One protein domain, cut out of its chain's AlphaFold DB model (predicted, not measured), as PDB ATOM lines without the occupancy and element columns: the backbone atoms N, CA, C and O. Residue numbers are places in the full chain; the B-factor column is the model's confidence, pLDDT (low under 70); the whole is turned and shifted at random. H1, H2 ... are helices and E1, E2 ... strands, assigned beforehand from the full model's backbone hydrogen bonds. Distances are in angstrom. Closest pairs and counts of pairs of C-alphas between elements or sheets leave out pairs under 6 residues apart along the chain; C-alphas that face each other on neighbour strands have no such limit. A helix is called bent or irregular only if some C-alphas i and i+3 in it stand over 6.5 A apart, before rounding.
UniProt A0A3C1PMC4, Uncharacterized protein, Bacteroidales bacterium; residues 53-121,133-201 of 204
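What this domain is: This is residues 53 to 121 and 133 to 201 of the 204 residues of an uncharacterized protein of Bacteroidales bacterium (UniProt A0A3C1PMC4). Two small twisted sheets, each of four strands with helices on both faces, meet in the middle of a rounded body, where edge strand E4 of the first runs beside edge strand E8 of the second. The two halves are of the same make, strand, strand, strand, helix, strand, helix: E1, E2, E3, H1, E4 and H2, then E5, E6, E7, H3, E8 and H4. H2 also packs on E8 and H4 on E4, while H1 reaches E6 and H3 reaches E2. The printed part has 138 residues with four named helices and eight named strands, of class mixed; both sheets are branched, with antiparallel pairs. It is compact, with a radius of gyration of the C-alphas of 13.8 A and spans of 40 by 32 by 32 A.

How they stand to each other: E1, residues 53 to 62, and E2, residues 67 to 72, form an antiparallel hairpin, with N 60 and O 69 2.9 A apart, within hydrogen-bond range. E3, residues 79 to 81, lies on the same side of E1 as E2, antiparallel to E1, with N 79 and O 54 at 2.8 A. E4, residues 98 to 104, lies on the other side of E1, antiparallel, with N 57 and O 99 at 2.9 A. This sheet is strongly twisted. H1, residues 83 to 96, is on it at a height over the sheet of 8.2 A, and runs along the strands, at 19 degrees to E1 on the local plane. H2, residues 107 to 116, lies on the opposite face at a height of 8.4 A, at 2 degrees to E1 on the local plane. In the second sheet E5, residues 134 to 144, and E6, residues 151 to 155, form an antiparallel hairpin, with N 143 and O 152 at 2.9 A. E7, residues 161 to 164, lies on the same side of E5 as E6, antiparallel to E5, with N 163 and O 135 at 3.0 A. E8, residues 181 to 186, lies on the other side of E5, antiparallel, with N 183 and O 138 at 2.8 A. H3, residues 165 to 177, and H4, residues 189 to 200, are on opposite faces of this sheet; H4 has a height of 8.2 A and runs along the strands, at 3 degrees to E5 on the local plane. Between the sheets, the closest C-alphas of E4 and E8, those of Ile 101 and Val 183, are 6.3 A apart. H2 only grazes the second sheet, where the closest C-alphas, of Ala 113 and Pro 185, are 5.8 A apart. H4 only grazes the first, where those of Pro 103 and Ala 195 are 5.6 A apart. O i to N i+4 pairs are within hydrogen-bond range in 6 of 10 cases in H1, 5 of 6 in H2, 8 of 9 in H3 and 6 of 8 in H4.

Where its parts are: E1 begins at C-alpha 53, (31.747, -15.266, -24.453), and measures 28.9 A; E2 measures 16.0 A and E3 7.0 A. H1 measures 21.6 A and is irregular, but only just: C-alphas 92 and 95 are 7.0 A apart. E4 measures 17.4 A and H2 14.9 A. E5 begins at C-alpha 134, (32.791, -20.643, -4.851), and measures 33.0 A; E6 measures 13.3 A and E7 10.1 A. H3 measures 19.0 A, E8 14.4 A and H4 16.7 A, ending at C-alpha 200, (18.260, -5.491, -15.793).

The domain as a whole: The two C-alphas farthest apart, those of Asp 133 and Arg 147, are 43.4 A apart. Residues 122 to 132 are cut out, and C-alphas 121 and 133 are 23.0 A apart across the cut, in the link from H2 to E5. Of the links that are printed whole, E2 to E3 and E5 to E6 are short and the others tight. The mean pLDDT of the printed part is 84.9; residues 73 to 76, 119 to 121 and 201 are under 70.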
ATOM      1  N   PHE A  53      32.177 -13.932 -24.050       95.12
ATOM      2  CA  PHE A  53      31.747 -15.266 -24.453       95.12
ATOM      3  C   PHE A  53      30.344 -15.571 -23.932       95.12
ATOM      4  O   PHE A  53      29.966 -15.157 -22.844       95.12
ATOM      5  N   TRP A  54      29.525 -16.281 -24.702       95.38
ATOM      6  CA  TRP A  54      28.190 -16.694 -24.253       95.38
ATOM      7  C   TRP A  54      27.726 -17.946 -24.980       95.38
ATOM      8  O   TRP A  54      28.281 -18.345 -26.003       95.38
ATOM      9  N   PHE A  55      26.669 -18.573 -24.486       93.06
ATOM     10  CA  PHE A  55      26.020 -19.688 -25.174       93.06
ATOM     11  C   PHE A  55      24.506 -19.539 -25.144       93.06
ATOM     12  O   PHE A  55      23.964 -18.724 -24.405       93.06
ATOM     13  N   TYR A  56      23.812 -20.319 -25.970       91.44
ATOM     14  CA  TYR A  56      22.357 -20.283 -26.027       91.44
ATOM     15  C   TYR A  56      21.728 -21.473 -25.315       91.44
ATOM     16  O   TYR A  56      22.103 -22.630 -25.540       91.44
ATOM     17  N   VAL A  57      20.681 -21.181 -24.557       89.31
ATOM     18  CA  VAL A  57      19.737 -22.171 -24.042       89.31
ATOM     19  C   VAL A  57      18.353 -21.900 -24.610       89.31
ATOM     20  O   VAL A  57      17.977 -20.758 -24.857       89.31
ATOM     21  N   THR A  58      17.579 -22.946 -24.853       87.69
ATOM     22  CA  THR A  58      16.168 -22.845 -25.219       87.69
ATOM     23  C   THR A  58      15.325 -23.065 -23.975       87.69
ATOM     24  O   THR A  58      15.326 -24.164 -23.423       87.69
ATOM     25  N   VAL A  59      14.584 -22.044 -23.563       84.69
ATOM     26  CA  VAL A  59      13.636 -22.079 -22.451       84.69
ATOM     27  C   VAL A  59      12.236 -22.269 -23.021       84.69
ATOM     28  O   VAL A  59      11.789 -21.501 -23.874       84.69
ATOM     29  N   LYS A  60      11.531 -23.310 -22.575       81.88
ATOM     30  CA  LYS A  60      10.129 -23.554 -22.930       81.88
ATOM     31  C   LYS A  60       9.287 -23.621 -21.671       81.88
ATOM     32  O   LYS A  60       9.618 -24.366 -20.758       81.88
ATOM     33  N   ASP A  61       8.179 -22.894 -21.657       76.69
ATOM     34  CA  ASP A  61       7.190 -23.004 -20.590       76.69
ATOM     35  C   ASP A  61       6.347 -24.272 -20.783       76.69
ATOM     36  O   ASP A  61       5.658 -24.439 -21.802       76.69
ATOM     37  N   ASN A  62       6.413 -25.194 -19.822       75.06
ATOM     38  CA  ASN A  62       5.508 -26.327 -19.783       75.06
ATOM     39  C   ASN A  62       4.174 -25.879 -19.185       75.06
ATOM     40  O   ASN A  62       3.966 -25.924 -17.978       75.06
ATOM     41  N   LYS A  63       3.217 -25.547 -20.052       72.06
ATOM     42  CA  LYS A  63       1.875 -25.093 -19.648       72.06
ATOM     43  C   LYS A  63       1.131 -26.042 -18.697       72.06
ATOM     44  O   LYS A  63       0.189 -25.601 -18.044       72.06
ATOM     45  N   LYS A  64       1.498 -27.331 -18.642       75.00
ATOM     46  CA  LYS A  64       0.861 -28.321 -17.759       75.00
ATOM     47  C   LYS A  64       1.464 -28.328 -16.355       75.00
ATOM     48  O   LYS A  64       0.703 -28.309 -15.397       75.00
ATOM     49  N   SER A  65       2.794 -28.361 -16.238       73.19
ATOM     50  CA  SER A  65       3.475 -28.384 -14.933       73.19
ATOM     51  C   SER A  65       3.819 -26.994 -14.398       73.19
ATOM     52  O   SER A  65       4.129 -26.862 -13.224       73.19
ATOM     53  N   ARG A  66       3.707 -25.951 -15.234       74.25
ATOM     54  CA  ARG A  66       4.217 -24.594 -14.976       74.25
ATOM     55  C   ARG A  66       5.718 -24.570 -14.687       74.25
ATOM     56  O   ARG A  66       6.189 -23.676 -14.006       74.25
ATOM     57  N   GLU A  67       6.469 -25.523 -15.223       75.56
ATOM     58  CA  GLU A  67       7.921 -25.589 -15.064       75.56
ATOM     59  C   GLU A  67       8.607 -25.148 -16.355       75.56
ATOM     60  O   GLU A  67       8.093 -25.355 -17.464       75.56
ATOM     61  N   TYR A  68       9.808 -24.591 -16.234       80.00
ATOM     62  CA  TYR A  68      10.655 -24.396 -17.400       80.00
ATOM     63  C   TYR A  68      11.326 -25.696 -17.820       80.00
ATOM     64  O   TYR A  68      11.997 -26.370 -17.047       80.00
ATOM     65  N   VAL A  69      11.221 -26.001 -19.110       78.94
ATOM     66  CA  VAL A  69      12.068 -26.990 -19.767       78.94
ATOM     67  C   VAL A  69      13.195 -26.242 -20.453       78.94
ATOM     68  O   VAL A  69      12.979 -25.557 -21.457       78.94
ATOM     69  N   VAL A  70      14.405 -26.399 -19.926       80.00
ATOM     70  CA  VAL A  70      15.617 -25.839 -20.522       80.00
ATOM     71  C   VAL A  70      16.310 -26.909 -21.343       80.00
ATOM     72  O   VAL A  70      16.653 -27.978 -20.837       80.00
ATOM     73  N   LYS A  71      16.512 -26.623 -22.628       77.50
ATOM     74  CA  LYS A  71      17.319 -27.440 -23.531       77.50
ATOM     75  C   LYS A  71      18.538 -26.647 -23.950       77.50
ATOM     76  O   LYS A  71      18.413 -25.553 -24.491       77.50
ATOM     77  N   ARG A  72      19.716 -27.222 -23.763       72.12
ATOM     78  CA  ARG A  72      20.941 -26.697 -24.361       72.12
ATOM     79  C   ARG A  72      20.807 -26.683 -25.891       72.12
ATOM     80  O   ARG A  72      20.276 -27.637 -26.465       72.12
ATOM     81  N   ALA A  73      21.298 -25.635 -26.556       60.62
ATOM     82  CA  ALA A  73      21.479 -25.689 -28.005       60.62
ATOM     83  C   ALA A  73      22.456 -26.833 -28.342       60.62
ATOM     84  O   ALA A  73      23.520 -26.942 -27.736       60.62
ATOM     85  N   GLN A  74      22.080 -27.734 -29.255       51.56
ATOM     86  CA  GLN A  74      22.946 -28.850 -29.642       51.56
ATOM     87  C   GLN A  74      24.232 -28.327 -30.300       51.56
ATOM     88  O   GLN A  74      24.187 -27.459 -31.169       51.56
ATOM     89  N   GLY A  75      25.372 -28.883 -29.881       53.25
ATOM     90  CA  GLY A  75      26.702 -28.393 -30.232       53.25
ATOM     91  C   GLY A  75      27.209 -27.393 -29.196       53.25
ATOM     92  O   GLY A  75      26.506 -26.478 -28.783       53.25
ATOM     93  N   THR A  76      28.448 -27.568 -28.756       60.25
ATOM     94  CA  THR A  76      29.167 -26.743 -27.770       60.25
ATOM     95  C   THR A  76      29.473 -25.331 -28.285       60.25
ATOM     96  O   THR A  76      30.553 -24.806 -28.026       60.25
ATOM     97  N   LYS A  77      28.585 -24.722 -29.077       86.44
ATOM     98  CA  LYS A  77      28.875 -23.464 -29.750       86.44
ATOM     99  C   LYS A  77      28.806 -22.324 -28.741       86.44
ATOM    100  O   LYS A  77      27.752 -21.732 -28.517       86.44
ATOM    101  N   ILE A  78      29.952 -22.074 -28.124       91.56
ATOM    102  CA  ILE A  78      30.250 -20.823 -27.453       91.56
ATOM    103  C   ILE A  78      30.388 -19.769 -28.548       91.56
ATOM    104  O   ILE A  78      31.076 -19.964 -29.552       91.56
ATOM    105  N   MET A  79      29.637 -18.696 -28.385       94.19
ATOM    106  CA  MET A  79      29.700 -17.497 -29.195       94.19
ATOM    107  C   MET A  79      30.699 -16.542 -28.556       94.19
ATOM    108  O   MET A  79      30.917 -16.592 -27.346       94.19
ATOM    109  N   SER A  80      31.272 -15.663 -29.365       95.12
ATOM    110  CA  SER A  80      32.147 -14.601 -28.896       95.12
ATOM    111  C   SER A  80      31.876 -13.317 -29.662       95.12
ATOM    112  O   SER A  80      31.436 -13.361 -30.815       95.12
ATOM    113  N   GLY A  81      32.163 -12.180 -29.047       94.81
ATOM    114  CA  GLY A  81      31.988 -10.872 -29.665       94.81
ATOM    115  C   GLY A  81      32.134  -9.750 -28.654       94.81
ATOM    116  O   GLY A  81      32.563  -9.977 -27.523       94.81
ATOM    117  N   LEU A  82      31.779  -8.541 -29.064       94.75
ATOM    118  CA  LEU A  82      31.810  -7.379 -28.185       94.75
ATOM    119  C   LEU A  82      30.537  -7.301 -27.340       94.75
ATOM    120  O   LEU A  82      29.531  -7.970 -27.600       94.75
ATOM    121  N   LYS A  83      30.540  -6.393 -26.366       92.00
ATOM    122  CA  LYS A  83      29.367  -6.044 -25.556       92.00
ATOM    123  C   LYS A  83      28.095  -5.816 -26.377       92.00
ATOM    124  O   LYS A  83      27.040  -6.362 -26.058       92.00
ATOM    125  N   SER A  84      28.195  -5.059 -27.468       91.69
ATOM    126  CA  SER A  84      27.047  -4.767 -28.338       91.69
ATOM    127  C   SER A  84      26.519  -6.002 -29.085       91.69
ATOM    128  O   SER A  84      25.319  -6.083 -29.377       91.69
ATOM    129  N   ASP A  85      27.379  -6.985 -29.367       93.25
ATOM    130  CA  ASP A  85      26.990  -8.260 -29.974       93.25
ATOM    131  C   ASP A  85      26.277  -9.152 -28.961       93.25
ATOM    132  O   ASP A  85      25.270  -9.787 -29.297       93.25
ATOM    133  N   TYR A  86      26.756  -9.162 -27.714       92.88
ATOM    134  CA  TYR A  86      26.103  -9.867 -26.620       92.88
ATOM    135  C   TYR A  86      24.716  -9.281 -26.326       92.88
ATOM    136  O   TYR A  86      23.733 -10.019 -26.333       92.88
ATOM    137  N   GLU A  87      24.599  -7.959 -26.160       91.31
ATOM    138  CA  GLU A  87      23.306  -7.293 -25.949       91.31
ATOM    139  C   GLU A  87      22.314  -7.637 -27.059       91.31
ATOM    140  O   GLU A  87      21.171  -8.017 -26.810       91.31
ATOM    141  N   ARG A  88      22.759  -7.555 -28.313       90.81
ATOM    142  CA  ARG A  88      21.936  -7.920 -29.464       90.81
ATOM    143  C   ARG A  88      21.498  -9.385 -29.397       90.81
ATOM    144  O   ARG A  88      20.322  -9.678 -29.609       90.81
ATOM    145  N   SER A  89      22.425 -10.279 -29.074       90.56
ATOM    146  CA  SER A  89      22.189 -11.719 -28.940       90.56
ATOM    147  C   SER A  89      21.198 -12.060 -27.829       90.56
ATOM    148  O   SER A  89      20.361 -12.946 -28.026       90.56
ATOM    149  N   LEU A  90      21.274 -11.345 -26.701       89.31
ATOM    150  CA  LEU A  90      20.405 -11.510 -25.541       89.31
ATOM    151  C   LEU A  90      18.944 -11.220 -25.884       89.31
ATOM    152  O   LEU A  90      18.075 -11.960 -25.440       89.31
ATOM    153  N   TRP A  91      18.672 -10.198 -26.703       85.75
ATOM    154  CA  TRP A  91      17.302  -9.753 -26.992       85.75
ATOM    155  C   TRP A  91      16.712 -10.318 -28.288       85.75
ATOM    156  O   TRP A  91      15.523 -10.636 -28.329       85.75
ATOM    157  N   GLN A  92      17.504 -10.471 -29.354       84.19
ATOM    158  CA  GLN A  92      16.973 -10.865 -30.670       84.19
ATOM    159  C   GLN A  92      16.439 -12.300 -30.702       84.19
ATOM    160  O   GLN A  92      15.456 -12.580 -31.385       84.19
ATOM    161  N   ASN A  93      17.059 -13.208 -29.948       78.31
ATOM    162  CA  ASN A  93      16.729 -14.633 -29.998       78.31
ATOM    163  C   ASN A  93      15.602 -15.031 -29.026       78.31
ATOM    164  O   ASN A  93      15.102 -16.158 -29.075       78.31
ATOM    165  N   LEU A  94      15.137 -14.095 -28.191       80.00
ATOM    166  CA  LEU A  94      14.088 -14.354 -27.209       80.00
ATOM    167  C   LEU A  94      12.765 -14.767 -27.840       80.00
ATOM    168  O   LEU A  94      12.048 -15.557 -27.238       80.00
ATOM    169  N   VAL A  95      12.446 -14.293 -29.050       73.44
ATOM    170  CA  VAL A  95      11.204 -14.645 -29.768       73.44
ATOM    171  C   VAL A  95      11.059 -16.163 -29.945       73.44
ATOM    172  O   VAL A  95       9.951 -16.694 -29.890       73.44
ATOM    173  N   GLU A  96      12.177 -16.876 -30.087       74.44
ATOM    174  CA  GLU A  96      12.228 -18.335 -30.242       74.44
ATOM    175  C   GLU A  96      12.355 -19.078 -28.898       74.44
ATOM    176  O   GLU A  96      12.548 -20.296 -28.871       74.44
ATOM    177  N   GLY A  97      12.291 -18.360 -27.771       78.81
ATOM    178  CA  GLY A  97      12.621 -18.884 -26.445       78.81
ATOM    179  C   GLY A  97      14.114 -19.183 -26.281       78.81
ATOM    180  O   GLY A  97      14.492 -19.938 -25.387       78.81
ATOM    181  N   ARG A  98      14.977 -18.646 -27.153       86.81
ATOM    182  CA  ARG A  98      16.429 -18.820 -27.072       86.81
ATOM    183  C   ARG A  98      17.032 -17.666 -26.282       86.81
ATOM    184  O   ARG A  98      17.013 -16.523 -26.724       86.81
ATOM    185  N   LEU A  99      17.586 -17.985 -25.123       89.75
ATOM    186  CA  LEU A  99      18.225 -17.034 -24.229       89.75
ATOM    187  C   LEU A  99      19.745 -17.186 -24.319       89.75
ATOM    188  O   LEU A  99      20.256 -18.307 -24.291       89.75
ATOM    189  N   ALA A 100      20.454 -16.064 -24.443       92.56
ATOM    190  CA  ALA A 100      21.901 -16.031 -24.260       92.56
ATOM    191  C   ALA A 100      22.222 -16.120 -22.760       92.56
ATOM    192  O   ALA A 100      21.600 -15.411 -21.981       92.56
ATOM    193  N   ILE A 101      23.167 -16.977 -22.376       93.75
ATOM    194  CA  ILE A 101      23.694 -17.120 -21.014       93.75
ATOM    195  C   ILE A 101      25.129 -16.604 -21.001       93.75
ATOM    196  O   ILE A 101      25.929 -16.996 -21.854       93.75
ATOM    197  N   GLY A 102      25.428 -15.732 -20.043       93.44
ATOM    198  CA  GLY A 102      26.662 -14.956 -19.954       93.44
ATOM    199  C   GLY A 102      26.345 -13.482 -19.662       93.44
ATOM    200  O   GLY A 102      25.329 -13.222 -19.003       93.44
ATOM    201  N   PRO A 103      27.150 -12.530 -20.170       95.25
ATOM    202  CA  PRO A 103      28.413 -12.756 -20.866       95.25
ATOM    203  C   PRO A 103      29.495 -13.210 -19.883       95.25
ATOM    204  O   PRO A 103      29.512 -12.756 -18.746       95.25
ATOM    205  N   PHE A 104      30.384 -14.080 -20.348       94.69
ATOM    206  CA  PHE A 104      31.558 -14.537 -19.621       94.69
ATOM    207  C   PHE A 104      32.819 -13.831 -20.132       94.69
ATOM    208  O   PHE A 104      32.917 -13.521 -21.327       94.69
ATOM    209  N   GLY A 105      33.784 -13.597 -19.251       91.44
ATOM    210  CA  GLY A 105      35.089 -13.025 -19.559       91.44
ATOM    211  C   GLY A 105      36.061 -14.037 -20.163       91.44
ATOM    212  O   GLY A 105      36.959 -13.632 -20.902       91.44
ATOM    213  N   ASP A 106      35.855 -15.329 -19.897       91.44
ATOM    214  CA  ASP A 106      36.701 -16.427 -20.364       91.44
ATOM    215  C   ASP A 106      35.918 -17.502 -21.148       91.44
ATOM    216  O   ASP A 106      34.747 -17.805 -20.894       91.44
ATOM    217  N   PHE A 107      36.579 -18.088 -22.149       91.38
ATOM    218  CA  PHE A 107      35.981 -19.103 -23.017       91.38
ATOM    219  C   PHE A 107      35.780 -20.450 -22.309       91.38
ATOM    220  O   PHE A 107      34.760 -21.114 -22.530       91.38
ATOM    221  N   GLU A 108      36.745 -20.884 -21.496       87.88
ATOM    222  CA  GLU A 108      36.667 -22.159 -20.781       87.88
ATOM    223  C   GLU A 108      35.643 -22.080 -19.642       87.88
ATOM    224  O   GLU A 108      34.891 -23.037 -19.447       87.88
ATOM    225  N   GLU A 109      35.506 -20.924 -18.989       89.88
ATOM    226  CA  GLU A 109      34.401 -20.624 -18.068       89.88
ATOM    227  C   GLU A 109      33.033 -20.764 -18.758       89.88
ATOM    228  O   GLU A 109      32.193 -21.562 -18.322       89.88
ATOM    229  N   ALA A 110      32.825 -20.103 -19.905       91.25
ATOM    230  CA  ALA A 110      31.578 -20.214 -20.669       91.25
ATOM    231  C   ALA A 110      31.272 -21.665 -21.080       91.25
ATOM    232  O   ALA A 110      30.122 -22.117 -21.066       91.25
ATOM    233  N   LYS A 111      32.304 -22.418 -21.463       87.75
ATOM    234  CA  LYS A 111      32.203 -23.830 -21.842       87.75
ATOM    235  C   LYS A 111      31.865 -24.720 -20.649       87.75
ATOM    236  O   LYS A 111      31.001 -25.588 -20.802       87.75
ATOM    237  N   GLY A 112      32.484 -24.490 -19.493       86.31
ATOM    238  CA  GLY A 112      32.187 -25.171 -18.234       86.31
ATOM    239  C   GLY A 112      30.746 -24.929 -17.794       86.31
ATOM    240  O   GLY A 112      29.995 -25.888 -17.599       86.31
ATOM    241  N   ALA A 113      30.319 -23.664 -17.766       89.12
ATOM    242  CA  ALA A 113      28.947 -23.276 -17.456       89.12
ATOM    243  C   ALA A 113      27.933 -23.944 -18.401       89.12
ATOM    244  O   ALA A 113      26.953 -24.539 -17.955       89.12
ATOM    245  N   ASN A 114      28.194 -23.951 -19.711       88.38
ATOM    246  CA  ASN A 114      27.306 -24.540 -20.723       88.38
ATOM    247  C   ASN A 114      27.028 -26.041 -20.512       88.38
ATOM    248  O   ASN A 114      25.952 -26.536 -20.856       88.38
ATOM    249  N   VAL A 115      27.978 -26.795 -19.950       84.44
ATOM    250  CA  VAL A 115      27.786 -28.225 -19.644       84.44
ATOM    251  C   VAL A 115      26.732 -28.434 -18.549       84.44
ATOM    252  O   VAL A 115      26.018 -29.438 -18.581       84.44
ATOM    253  N   LEU A 116      26.573 -27.478 -17.632       84.06
ATOM    254  CA  LEU A 116      25.691 -27.587 -16.465       84.06
ATOM    255  C   LEU A 116      24.206 -27.384 -16.792       84.06
ATOM    256  O   LEU A 116      23.350 -27.864 -16.059       84.06
ATOM    257  N   TYR A 117      23.886 -26.754 -17.925       82.88
ATOM    258  CA  TYR A 117      22.501 -26.506 -18.364       82.88
ATOM    259  C   TYR A 117      21.879 -27.715 -19.077       82.88
ATOM    260  O   TYR A 117      20.840 -27.606 -19.735       82.88
ATOM    261  N   ASN A 118      22.508 -28.889 -18.978       71.88
ATOM    262  CA  ASN A 118      21.953 -30.129 -19.491       71.88
ATOM    263  C   ASN A 118      20.994 -30.749 -18.459       71.88
ATOM    264  O   ASN A 118      21.420 -31.296 -17.447       71.88
ATOM    265  N   THR A 119      19.690 -30.675 -18.726       60.09
ATOM    266  CA  THR A 119      18.623 -31.210 -17.856       60.09
ATOM    267  C   THR A 119      18.353 -32.713 -18.054       60.09
ATOM    268  O   THR A 119      17.488 -33.272 -17.387       60.09
ATOM    269  N   GLY A 120      19.077 -33.390 -18.958       50.34
ATOM    270  CA  GLY A 120      18.998 -34.845 -19.145       50.34
ATOM    271  C   GLY A 120      19.884 -35.642 -18.168       50.34
ATOM    272  O   GLY A 120      20.807 -35.081 -17.577       50.34
ATOM    273  N   PRO A 121      19.660 -36.962 -18.010       37.25
ATOM    274  CA  PRO A 121      20.515 -37.815 -17.191       37.25
ATOM    275  C   PRO A 121      21.847 -38.066 -17.915       37.25
ATOM    276  O   PRO A 121      21.971 -39.027 -18.665       37.25
ATOM    277  N   ASP A 133      35.839 -23.749  -4.731       70.50
ATOM    278  CA  ASP A 133      34.476 -24.105  -5.153       70.50
ATOM    279  C   ASP A 133      33.399 -23.008  -5.169       70.50
ATOM    280  O   ASP A 133      32.242 -23.321  -5.433       70.50
ATOM    281  N   GLU A 134      33.732 -21.754  -4.878       90.19
ATOM    282  CA  GLU A 134      32.791 -20.643  -4.851       90.19
ATOM    283  C   GLU A 134      32.419 -20.190  -6.269       90.19
ATOM    284  O   GLU A 134      33.273 -19.899  -7.104       90.19
ATOM    285  N   VAL A 135      31.118 -20.139  -6.532       93.44
ATOM    286  CA  VAL A 135      30.532 -19.626  -7.764       93.44
ATOM    287  C   VAL A 135      29.398 -18.664  -7.452       93.44
ATOM    288  O   VAL A 135      28.706 -18.784  -6.436       93.44
ATOM    289  N   HIS A 136      29.164 -17.749  -8.383       95.38
ATOM    290  CA  HIS A 136      28.133 -16.730  -8.298       95.38
ATOM    291  C   HIS A 136      27.088 -16.930  -9.390       95.38
ATOM    292  O   HIS A 136      27.394 -17.330 -10.515       95.38
ATOM    293  N   TYR A 137      25.831 -16.660  -9.068       95.25
ATOM    294  CA  TYR A 137      24.731 -16.750 -10.022       95.25
ATOM    295  C   TYR A 137      23.579 -15.837  -9.610       95.25
ATOM    296  O   TYR A 137      23.515 -15.328  -8.493       95.25
ATOM    297  N   PHE A 138      22.647 -15.605 -10.525       95.19
ATOM    298  CA  PHE A 138      21.433 -14.838 -10.255       95.19
ATOM    299  C   PHE A 138      20.244 -15.431 -10.993       95.19
ATOM    300  O   PHE A 138      20.405 -16.235 -11.907       95.19
ATOM    301  N   TYR A 139      19.037 -15.024 -10.611       93.44
ATOM    302  CA  TYR A 139      17.810 -15.562 -11.185       93.44
ATOM    303  C   TYR A 139      17.111 -14.574 -12.111       93.44
ATOM    304  O   TYR A 139      16.931 -13.395 -11.786       93.44
ATOM    305  N   VAL A 140      16.617 -15.098 -13.229       91.88
ATOM    306  CA  VAL A 140      15.753 -14.381 -14.170       91.88
ATOM    307  C   VAL A 140      14.490 -15.185 -14.468       91.88
ATOM    308  O   VAL A 140      14.502 -16.414 -14.459       91.88
ATOM    309  N   LYS A 141      13.382 -14.509 -14.767       90.12
ATOM    310  CA  LYS A 141      12.171 -15.120 -15.332       90.12
ATOM    311  C   LYS A 141      12.078 -14.760 -16.799       90.12
ATOM    312  O   LYS A 141      12.315 -13.616 -17.170       90.12
ATOM    313  N   VAL A 142      11.691 -15.719 -17.629       86.81
ATOM    314  CA  VAL A 142      11.490 -15.515 -19.068       86.81
ATOM    315  C   VAL A 142      10.006 -15.693 -19.372       86.81
ATOM    316  O   VAL A 142       9.494 -16.811 -19.440       86.81
ATOM    317  N   ARG A 143       9.274 -14.588 -19.508       82.00
ATOM    318  CA  ARG A 143       7.814 -14.604 -19.675       82.00
ATOM    319  C   ARG A 143       7.413 -14.193 -21.072       82.00
ATOM    320  O   ARG A 143       7.858 -13.168 -21.574       82.00
ATOM    321  N   GLN A 144       6.521 -14.959 -21.684       79.75
ATOM    322  CA  GLN A 144       5.898 -14.546 -22.932       79.75
ATOM    323  C   GLN A 144       4.694 -13.651 -22.635       79.75
ATOM    324  O   GLN A 144       3.776 -14.050 -21.921       79.75
ATOM    325  N   SER A 145       4.659 -12.453 -23.214       73.44
ATOM    326  CA  SER A 145       3.464 -11.615 -23.193       73.44
ATOM    327  C   SER A 145       2.326 -12.324 -23.920       73.44
ATOM    328  O   SER A 145       2.447 -12.674 -25.097       73.44
ATOM    329  N   GLU A 146       1.182 -12.484 -23.260       76.94
ATOM    330  CA  GLU A 146       0.010 -13.094 -23.889       76.94
ATOM    331  C   GLU A 146      -0.490 -12.285 -25.091       76.94
ATOM    332  O   GLU A 146      -0.929 -12.878 -26.082       76.94
ATOM    333  N   ARG A 147      -0.365 -10.951 -25.017       77.31
ATOM    334  CA  ARG A 147      -0.857 -10.007 -26.025       77.31
ATOM    335  C   ARG A 147       0.056  -9.917 -27.241       77.31
ATOM    336  O   ARG A 147      -0.423 -10.033 -28.362       77.31
ATOM    337  N   THR A 148       1.352  -9.682 -27.036       76.00
ATOM    338  CA  THR A 148       2.294  -9.434 -28.146       76.00
ATOM    339  C   THR A 148       3.058 -10.678 -28.573       76.00
ATOM    340  O   THR A 148       3.767 -10.635 -29.571       76.00
ATOM    341  N   LYS A 149       2.957 -11.775 -27.808       74.44
ATOM    342  CA  LYS A 149       3.784 -12.985 -27.948       74.44
ATOM    343  C   LYS A 149       5.291 -12.739 -27.823       74.44
ATOM    344  O   LYS A 149       6.067 -13.678 -27.984       74.44
ATOM    345  N   ALA A 150       5.705 -11.518 -27.485       73.06
ATOM    346  CA  ALA A 150       7.093 -11.184 -27.221       73.06
ATOM    347  C   ALA A 150       7.512 -11.755 -25.866       73.06
ATOM    348  O   ALA A 150       6.757 -11.678 -24.895       73.06
ATOM    349  N   TYR A 151       8.714 -12.311 -25.803       77.06
ATOM    350  CA  TYR A 151       9.316 -12.726 -24.547       77.06
ATOM    351  C   TYR A 151       9.969 -11.532 -23.856       77.06
ATOM    352  O   TYR A 151      10.551 -10.664 -24.502       77.06
ATOM    353  N   LYS A 152       9.853 -11.505 -22.534       82.38
ATOM    354  CA  LYS A 152      10.480 -10.544 -21.638       82.38
ATOM    355  C   LYS A 152      11.342 -11.286 -20.636       82.38
ATOM    356  O   LYS A 152      10.978 -12.384 -20.211       82.38
ATOM    357  N   ILE A 153      12.449 -10.660 -20.257       87.38
ATOM    358  CA  ILE A 153      13.271 -11.117 -19.147       87.38
ATOM    359  C   ILE A 153      12.974 -10.223 -17.944       87.38
ATOM    360  O   ILE A 153      13.036  -9.004 -18.058       87.38
ATOM    361  N   GLU A 154      12.624 -10.829 -16.815       87.50
ATOM    362  CA  GLU A 154      12.382 -10.140 -15.549       87.50
ATOM    363  C   GLU A 154      13.444 -10.604 -14.538       87.50
ATOM    364  O   GLU A 154      13.469 -11.794 -14.204       87.50
ATOM    365  N   PRO A 155      14.333  -9.727 -14.040       86.19
ATOM    366  CA  PRO A 155      15.236 -10.099 -12.957       86.19
ATOM    367  C   PRO A 155      14.421 -10.429 -11.697       86.19
ATOM    368  O   PRO A 155      13.481  -9.715 -11.349       86.19
ATOM    369  N   VAL A 156      14.760 -11.524 -11.011       86.06
ATOM    370  CA  VAL A 156      14.052 -11.943  -9.786       86.06
ATOM    371  C   VAL A 156      14.589 -11.222  -8.557       86.06
ATOM    372  O   VAL A 156      13.822 -10.845  -7.675       86.06
ATOM    373  N   SER A 157      15.908 -11.045  -8.493       76.38
ATOM    374  CA  SER A 157      16.611 -10.442  -7.366       76.38
ATOM    375  C   SER A 157      17.691  -9.499  -7.877       76.38
ATOM    376  O   SER A 157      18.322  -9.756  -8.901       76.38
ATOM    377  N   SER A 158      17.920  -8.412  -7.141       73.81
ATOM    378  CA  SER A 158      19.081  -7.548  -7.350       73.81
ATOM    379  C   SER A 158      20.353  -8.120  -6.722       73.81
ATOM    380  O   SER A 158      21.431  -7.600  -6.997       73.81
ATOM    381  N   LYS A 159      20.256  -9.163  -5.890       87.19
ATOM    382  CA  LYS A 159      21.406  -9.808  -5.246       87.19
ATOM    383  C   LYS A 159      21.933 -10.958  -6.098       87.19
ATOM    384  O   LYS A 159      21.151 -11.667  -6.728       87.19
ATOM    385  N   LEU A 160      23.254 -11.113  -6.098       93.12
ATOM    386  CA  LEU A 160      23.890 -12.358  -6.508       93.12
ATOM    387  C   LEU A 160      23.758 -13.376  -5.378       93.12
ATOM    388  O   LEU A 160      23.859 -13.019  -4.202       93.12
ATOM    389  N   GLU A 161      23.546 -14.623  -5.757       94.62
ATOM    390  CA  GLU A 161      23.724 -15.769  -4.882       94.62
ATOM    391  C   GLU A 161      25.160 -16.269  -5.020       94.62
ATOM    392  O   GLU A 161      25.731 -16.249  -6.114       94.62
ATOM    393  N   THR A 162      25.717 -16.738  -3.911       94.31
ATOM    394  CA  THR A 162      27.057 -17.320  -3.844       94.31
ATOM    395  C   THR A 162      26.947 -18.702  -3.221       94.31
ATOM    396  O   THR A 162      26.236 -18.888  -2.231       94.31
ATOM    397  N   GLY A 163      27.635 -19.685  -3.784       92.06
ATOM    398  CA  GLY A 163      27.626 -21.041  -3.249       92.06
ATOM    399  C   GLY A 163      28.613 -21.941  -3.963       92.06
ATOM    400  O   GLY A 163      29.488 -21.463  -4.672       92.06
ATOM    401  N   THR A 164      28.465 -23.252  -3.785       91.50
ATOM    402  CA  THR A 164      29.281 -24.223  -4.516       91.50
ATOM    403  C   THR A 164      28.727 -24.511  -5.907       91.50
ATOM    404  O   THR A 164      27.557 -24.252  -6.198       91.50
ATOM    405  N   LEU A 165      29.537 -25.132  -6.763       88.62
ATOM    406  CA  LEU A 165      29.072 -25.624  -8.061       88.62
ATOM    407  C   LEU A 165      27.878 -26.589  -7.941       88.62
ATOM    408  O   LEU A 165      26.977 -26.575  -8.781       88.62
ATOM    409  N   ASP A 166      27.861 -27.431  -6.909       86.75
ATOM    410  CA  ASP A 166      26.741 -28.339  -6.655       86.75
ATOM    411  C   ASP A 166      25.512 -27.582  -6.142       86.75
ATOM    412  O   ASP A 166      24.413 -27.823  -6.642       86.75
ATOM    413  N   ALA A 167      25.701 -26.577  -5.278       89.06
ATOM    414  CA  ALA A 167      24.618 -25.680  -4.882       89.06
ATOM    415  C   ALA A 167      24.009 -24.957  -6.093       89.06
ATOM    416  O   ALA A 167      22.790 -24.845  -6.179       89.06
ATOM    417  N   PHE A 168      24.824 -24.538  -7.070       91.50
ATOM    418  CA  PHE A 168      24.326 -23.982  -8.330       91.50
ATOM    419  C   PHE A 168      23.486 -24.996  -9.122       91.50
ATOM    420  O   PHE A 168      22.433 -24.637  -9.644       91.50
ATOM    421  N   LYS A 169      23.916 -26.260  -9.235       88.69
ATOM    422  CA  LYS A 169      23.148 -27.290  -9.964       88.69
ATOM    423  C   LYS A 169      21.789 -27.540  -9.316       88.69
ATOM    424  O   LYS A 169      20.797 -27.691 -10.035       88.69
ATOM    425  N   ASP A 170      21.751 -27.587  -7.989       87.94
ATOM    426  CA  ASP A 170      20.521 -27.778  -7.224       87.94
ATOM    427  C   ASP A 170      19.602 -26.561  -7.369       87.94
ATOM    428  O   ASP A 170      18.457 -26.710  -7.798       87.94
ATOM    429  N   ALA A 171      20.143 -25.356  -7.171       88.81
ATOM    430  CA  ALA A 171      19.473 -24.077  -7.395       88.81
ATOM    431  C   ALA A 171      18.908 -23.934  -8.817       88.81
ATOM    432  O   ALA A 171      17.778 -23.485  -9.008       88.81
ATOM    433  N   PHE A 172      19.670 -24.344  -9.833       89.81
ATOM    434  CA  PHE A 172      19.225 -24.338 -11.221       89.81
ATOM    435  C   PHE A 172      18.012 -25.254 -11.398       89.81
ATOM    436  O   PHE A 172      16.987 -24.799 -11.899       89.81
ATOM    437  N   ARG A 173      18.093 -26.516 -10.954       86.38
ATOM    438  CA  ARG A 173      16.998 -27.496 -11.077       86.38
ATOM    439  C   ARG A 173      15.749 -27.070 -10.314       86.38
ATOM    440  O   ARG A 173      14.654 -27.147 -10.869       86.38
ATOM    441  N   GLU A 174      15.913 -26.614  -9.077       86.06
ATOM    442  CA  GLU A 174      14.822 -26.121  -8.240       86.06
ATOM    443  C   GLU A 174      14.185 -24.869  -8.853       86.06
ATOM    444  O   GLU A 174      12.962 -24.796  -9.002       86.06
ATOM    445  N   GLY A 175      15.010 -23.923  -9.309       84.75
ATOM    446  CA  GLY A 175      14.569 -22.703  -9.972       84.75
ATOM    447  C   GLY A 175      13.642 -22.985 -11.152       84.75
ATOM    448  O   GLY A 175      12.595 -22.340 -11.265       84.75
ATOM    449  N   LEU A 176      13.954 -23.986 -11.987       85.69
ATOM    450  CA  LEU A 176      13.103 -24.351 -13.128       85.69
ATOM    451  C   LEU A 176      11.682 -24.747 -12.698       85.69
ATOM    452  O   LEU A 176      10.728 -24.433 -13.419       85.69
ATOM    453  N   GLY A 177      11.538 -25.369 -11.523       80.38
ATOM    454  CA  GLY A 177      10.251 -25.705 -10.908       80.38
ATOM    455  C   GLY A 177       9.416 -24.477 -10.526       80.38
ATOM    456  O   GLY A 177       8.189 -24.500 -10.587       80.38
ATOM    457  N   PHE A 178      10.082 -23.367 -10.214       81.12
ATOM    458  CA  PHE A 178       9.467 -22.089  -9.844       81.12
ATOM    459  C   PHE A 178       9.420 -21.067 -10.991       81.12
ATOM    460  O   PHE A 178       9.189 -19.877 -10.753       81.12
ATOM    461  N   GLN A 179       9.635 -21.504 -12.237       85.25
ATOM    462  CA  GLN A 179       9.757 -20.625 -13.409       85.25
ATOM    463  C   GLN A 179      10.849 -19.560 -13.238       85.25
ATOM    464  O   GLN A 179      10.690 -18.411 -13.656       85.25
ATOM    465  N   MET A 180      11.955 -19.930 -12.601       90.00
ATOM    466  CA  MET A 180      13.147 -19.109 -12.446       90.00
ATOM    467  C   MET A 180      14.318 -19.809 -13.118       90.00
ATOM    468  O   MET A 180      14.516 -21.010 -12.988       90.00
ATOM    469  N   LEU A 181      15.105 -19.057 -13.863       90.62
ATOM    470  CA  LEU A 181      16.308 -19.553 -14.497       90.62
ATOM    471  C   LEU A 181      17.506 -18.971 -13.762       90.62
ATOM    472  O   LEU A 181      17.674 -17.752 -13.754       90.62
ATOM    473  N   ALA A 182      18.322 -19.831 -13.158       92.81
ATOM    474  CA  ALA A 182      19.640 -19.416 -12.696       92.81
ATOM    475  C   ALA A 182      20.522 -19.110 -13.919       92.81
ATOM    476  O   ALA A 182      20.517 -19.875 -14.882       92.81
ATOM    477  N   VAL A 183      21.237 -17.986 -13.877       94.00
ATOM    478  CA  VAL A 183      22.210 -17.514 -14.868       94.00
ATOM    479  C   VAL A 183      23.580 -17.502 -14.195       94.00
ATOM    480  O   VAL A 183      23.732 -16.938 -13.115       94.00
ATOM    481  N   GLY A 184      24.557 -18.148 -14.823       92.81
ATOM    482  CA  GLY A 184      25.857 -18.492 -14.238       92.81
ATOM    483  C   GLY A 184      26.221 -19.942 -14.573       92.81
ATOM    484  O   GLY A 184      25.688 -20.457 -15.561       92.81
ATOM    485  N   PRO A 185      27.058 -20.626 -13.779       93.56
ATOM    486  CA  PRO A 185      27.851 -20.075 -12.685       93.56
ATOM    487  C   PRO A 185      28.971 -19.181 -13.226       93.56
ATOM    488  O   PRO A 185      29.514 -19.465 -14.290       93.56
ATOM    489  N   PHE A 186      29.295 -18.133 -12.479       94.06
ATOM    490  CA  PHE A 186      30.449 -17.267 -12.702       94.06
ATOM    491  C   PHE A 186      31.470 -17.499 -11.590       94.06
ATOM    492  O   PHE A 186      31.073 -17.640 -10.431       94.06
ATOM    493  N   TRP A 187      32.758 -17.522 -11.915       91.38
ATOM    494  CA  TRP A 187      33.821 -17.674 -10.912       91.38
ATOM    495  C   TRP A 187      34.264 -16.343 -10.301       91.38
ATOM    496  O   TRP A 187      34.753 -16.321  -9.176       91.38
ATOM    497  N   ASP A 188      34.074 -15.234 -11.015       91.69
ATOM    498  CA  ASP A 188      34.354 -13.891 -10.509       91.69
ATOM    499  C   ASP A 188      33.055 -13.156 -10.136       91.69
ATOM    500  O   ASP A 188      32.091 -13.086 -10.905       91.69
ATOM    501  N   TYR A 189      33.022 -12.588  -8.927       93.06
ATOM    502  CA  TYR A 189      31.860 -11.857  -8.418       93.06
ATOM    503  C   TYR A 189      31.548 -10.601  -9.244       93.06
ATOM    504  O   TYR A 189      30.378 -10.289  -9.489       93.06
ATOM    505  N   ASN A 190      32.573  -9.854  -9.667       92.56
ATOM    506  CA  ASN A 190      32.373  -8.617 -10.421       92.56
ATOM    507  C   ASN A 190      31.864  -8.927 -11.826       92.56
ATOM    508  O   ASN A 190      30.958  -8.249 -12.309       92.56
ATOM    509  N   GLU A 191      32.373  -9.991 -12.440       92.62
ATOM    510  CA  GLU A 191      31.863 -10.502 -13.707       92.62
ATOM    511  C   GLU A 191      30.378 -10.874 -13.607       92.62
ATOM    512  O   GLU A 191      29.578 -10.463 -14.449       92.62
ATOM    513  N   ALA A 192      29.970 -11.562 -12.538       94.19
ATOM    514  CA  ALA A 192      28.565 -11.880 -12.295       94.19
ATOM    515  C   ALA A 192      27.693 -10.620 -12.114       94.19
ATOM    516  O   ALA A 192      26.569 -10.552 -12.625       94.19
ATOM    517  N   GLU A 193      28.197  -9.604 -11.402       93.31
ATOM    518  CA  GLU A 193      27.514  -8.317 -11.227       93.31
ATOM    519  C   GLU A 193      27.337  -7.594 -12.564       93.31
ATOM    520  O   GLU A 193      26.259  -7.065 -12.850       93.31
ATOM    521  N   GLU A 194      28.371  -7.577 -13.400       91.06
ATOM    522  CA  GLU A 194      28.322  -6.992 -14.736       91.06
ATOM    523  C   GLU A 194      27.362  -7.753 -15.643       91.06
ATOM    524  O   GLU A 194      26.506  -7.137 -16.288       91.06
ATOM    525  N   ALA A 195      27.423  -9.084 -15.631       92.25
ATOM    526  CA  ALA A 195      26.525  -9.937 -16.388       92.25
ATOM    527  C   ALA A 195      25.062  -9.658 -16.038       92.25
ATOM    528  O   ALA A 195      24.242  -9.417 -16.929       92.25
ATOM    529  N   LYS A 196      24.737  -9.578 -14.745       93.50
ATOM    530  CA  LYS A 196      23.395  -9.255 -14.240       93.50
ATOM    531  C   LYS A 196      22.864  -7.912 -14.757       93.50
ATOM    532  O   LYS A 196      21.657  -7.784 -15.003       93.50
ATOM    533  N   ARG A 197      23.727  -6.912 -14.975       90.00
ATOM    534  CA  ARG A 197      23.303  -5.590 -15.485       90.00
ATOM    535  C   ARG A 197      22.682  -5.690 -16.875       90.00
ATOM    536  O   ARG A 197      21.695  -5.004 -17.123       90.00
ATOM    537  N   PHE A 198      23.160  -6.591 -17.735       89.06
ATOM    538  CA  PHE A 198      22.584  -6.787 -19.072       89.06
ATOM    539  C   PHE A 198      21.124  -7.254 -19.040       89.06
ATOM    540  O   PHE A 198      20.341  -6.870 -19.904       89.06
ATOM    541  N   TYR A 199      20.742  -8.034 -18.027       88.00
ATOM    542  CA  TYR A 199      19.376  -8.543 -17.857       88.00
ATOM    543  C   TYR A 199      18.449  -7.548 -17.151       88.00
ATOM    544  O   TYR A 199      17.235  -7.728 -17.155       88.00
ATOM    545  N   SER A 200      19.014  -6.508 -16.535       77.88
ATOM    546  CA  SER A 200      18.260  -5.491 -15.793       77.88
ATOM    547  C   SER A 200      17.780  -4.337 -16.680       77.88
ATOM    548  O   SER A 200      16.897  -3.579 -16.282       77.88
ATOM    549  N   VAL A 201      18.353  -4.177 -17.876       68.69
ATOM    550  CA  VAL A 201      17.977  -3.111 -18.810       68.69
ATOM    551  C   VAL A 201      16.743  -3.546 -19.602       68.69
ATOM    552  O   VAL A 201      16.850  -4.296 -20.569       68.69
TER     553      VAL A 201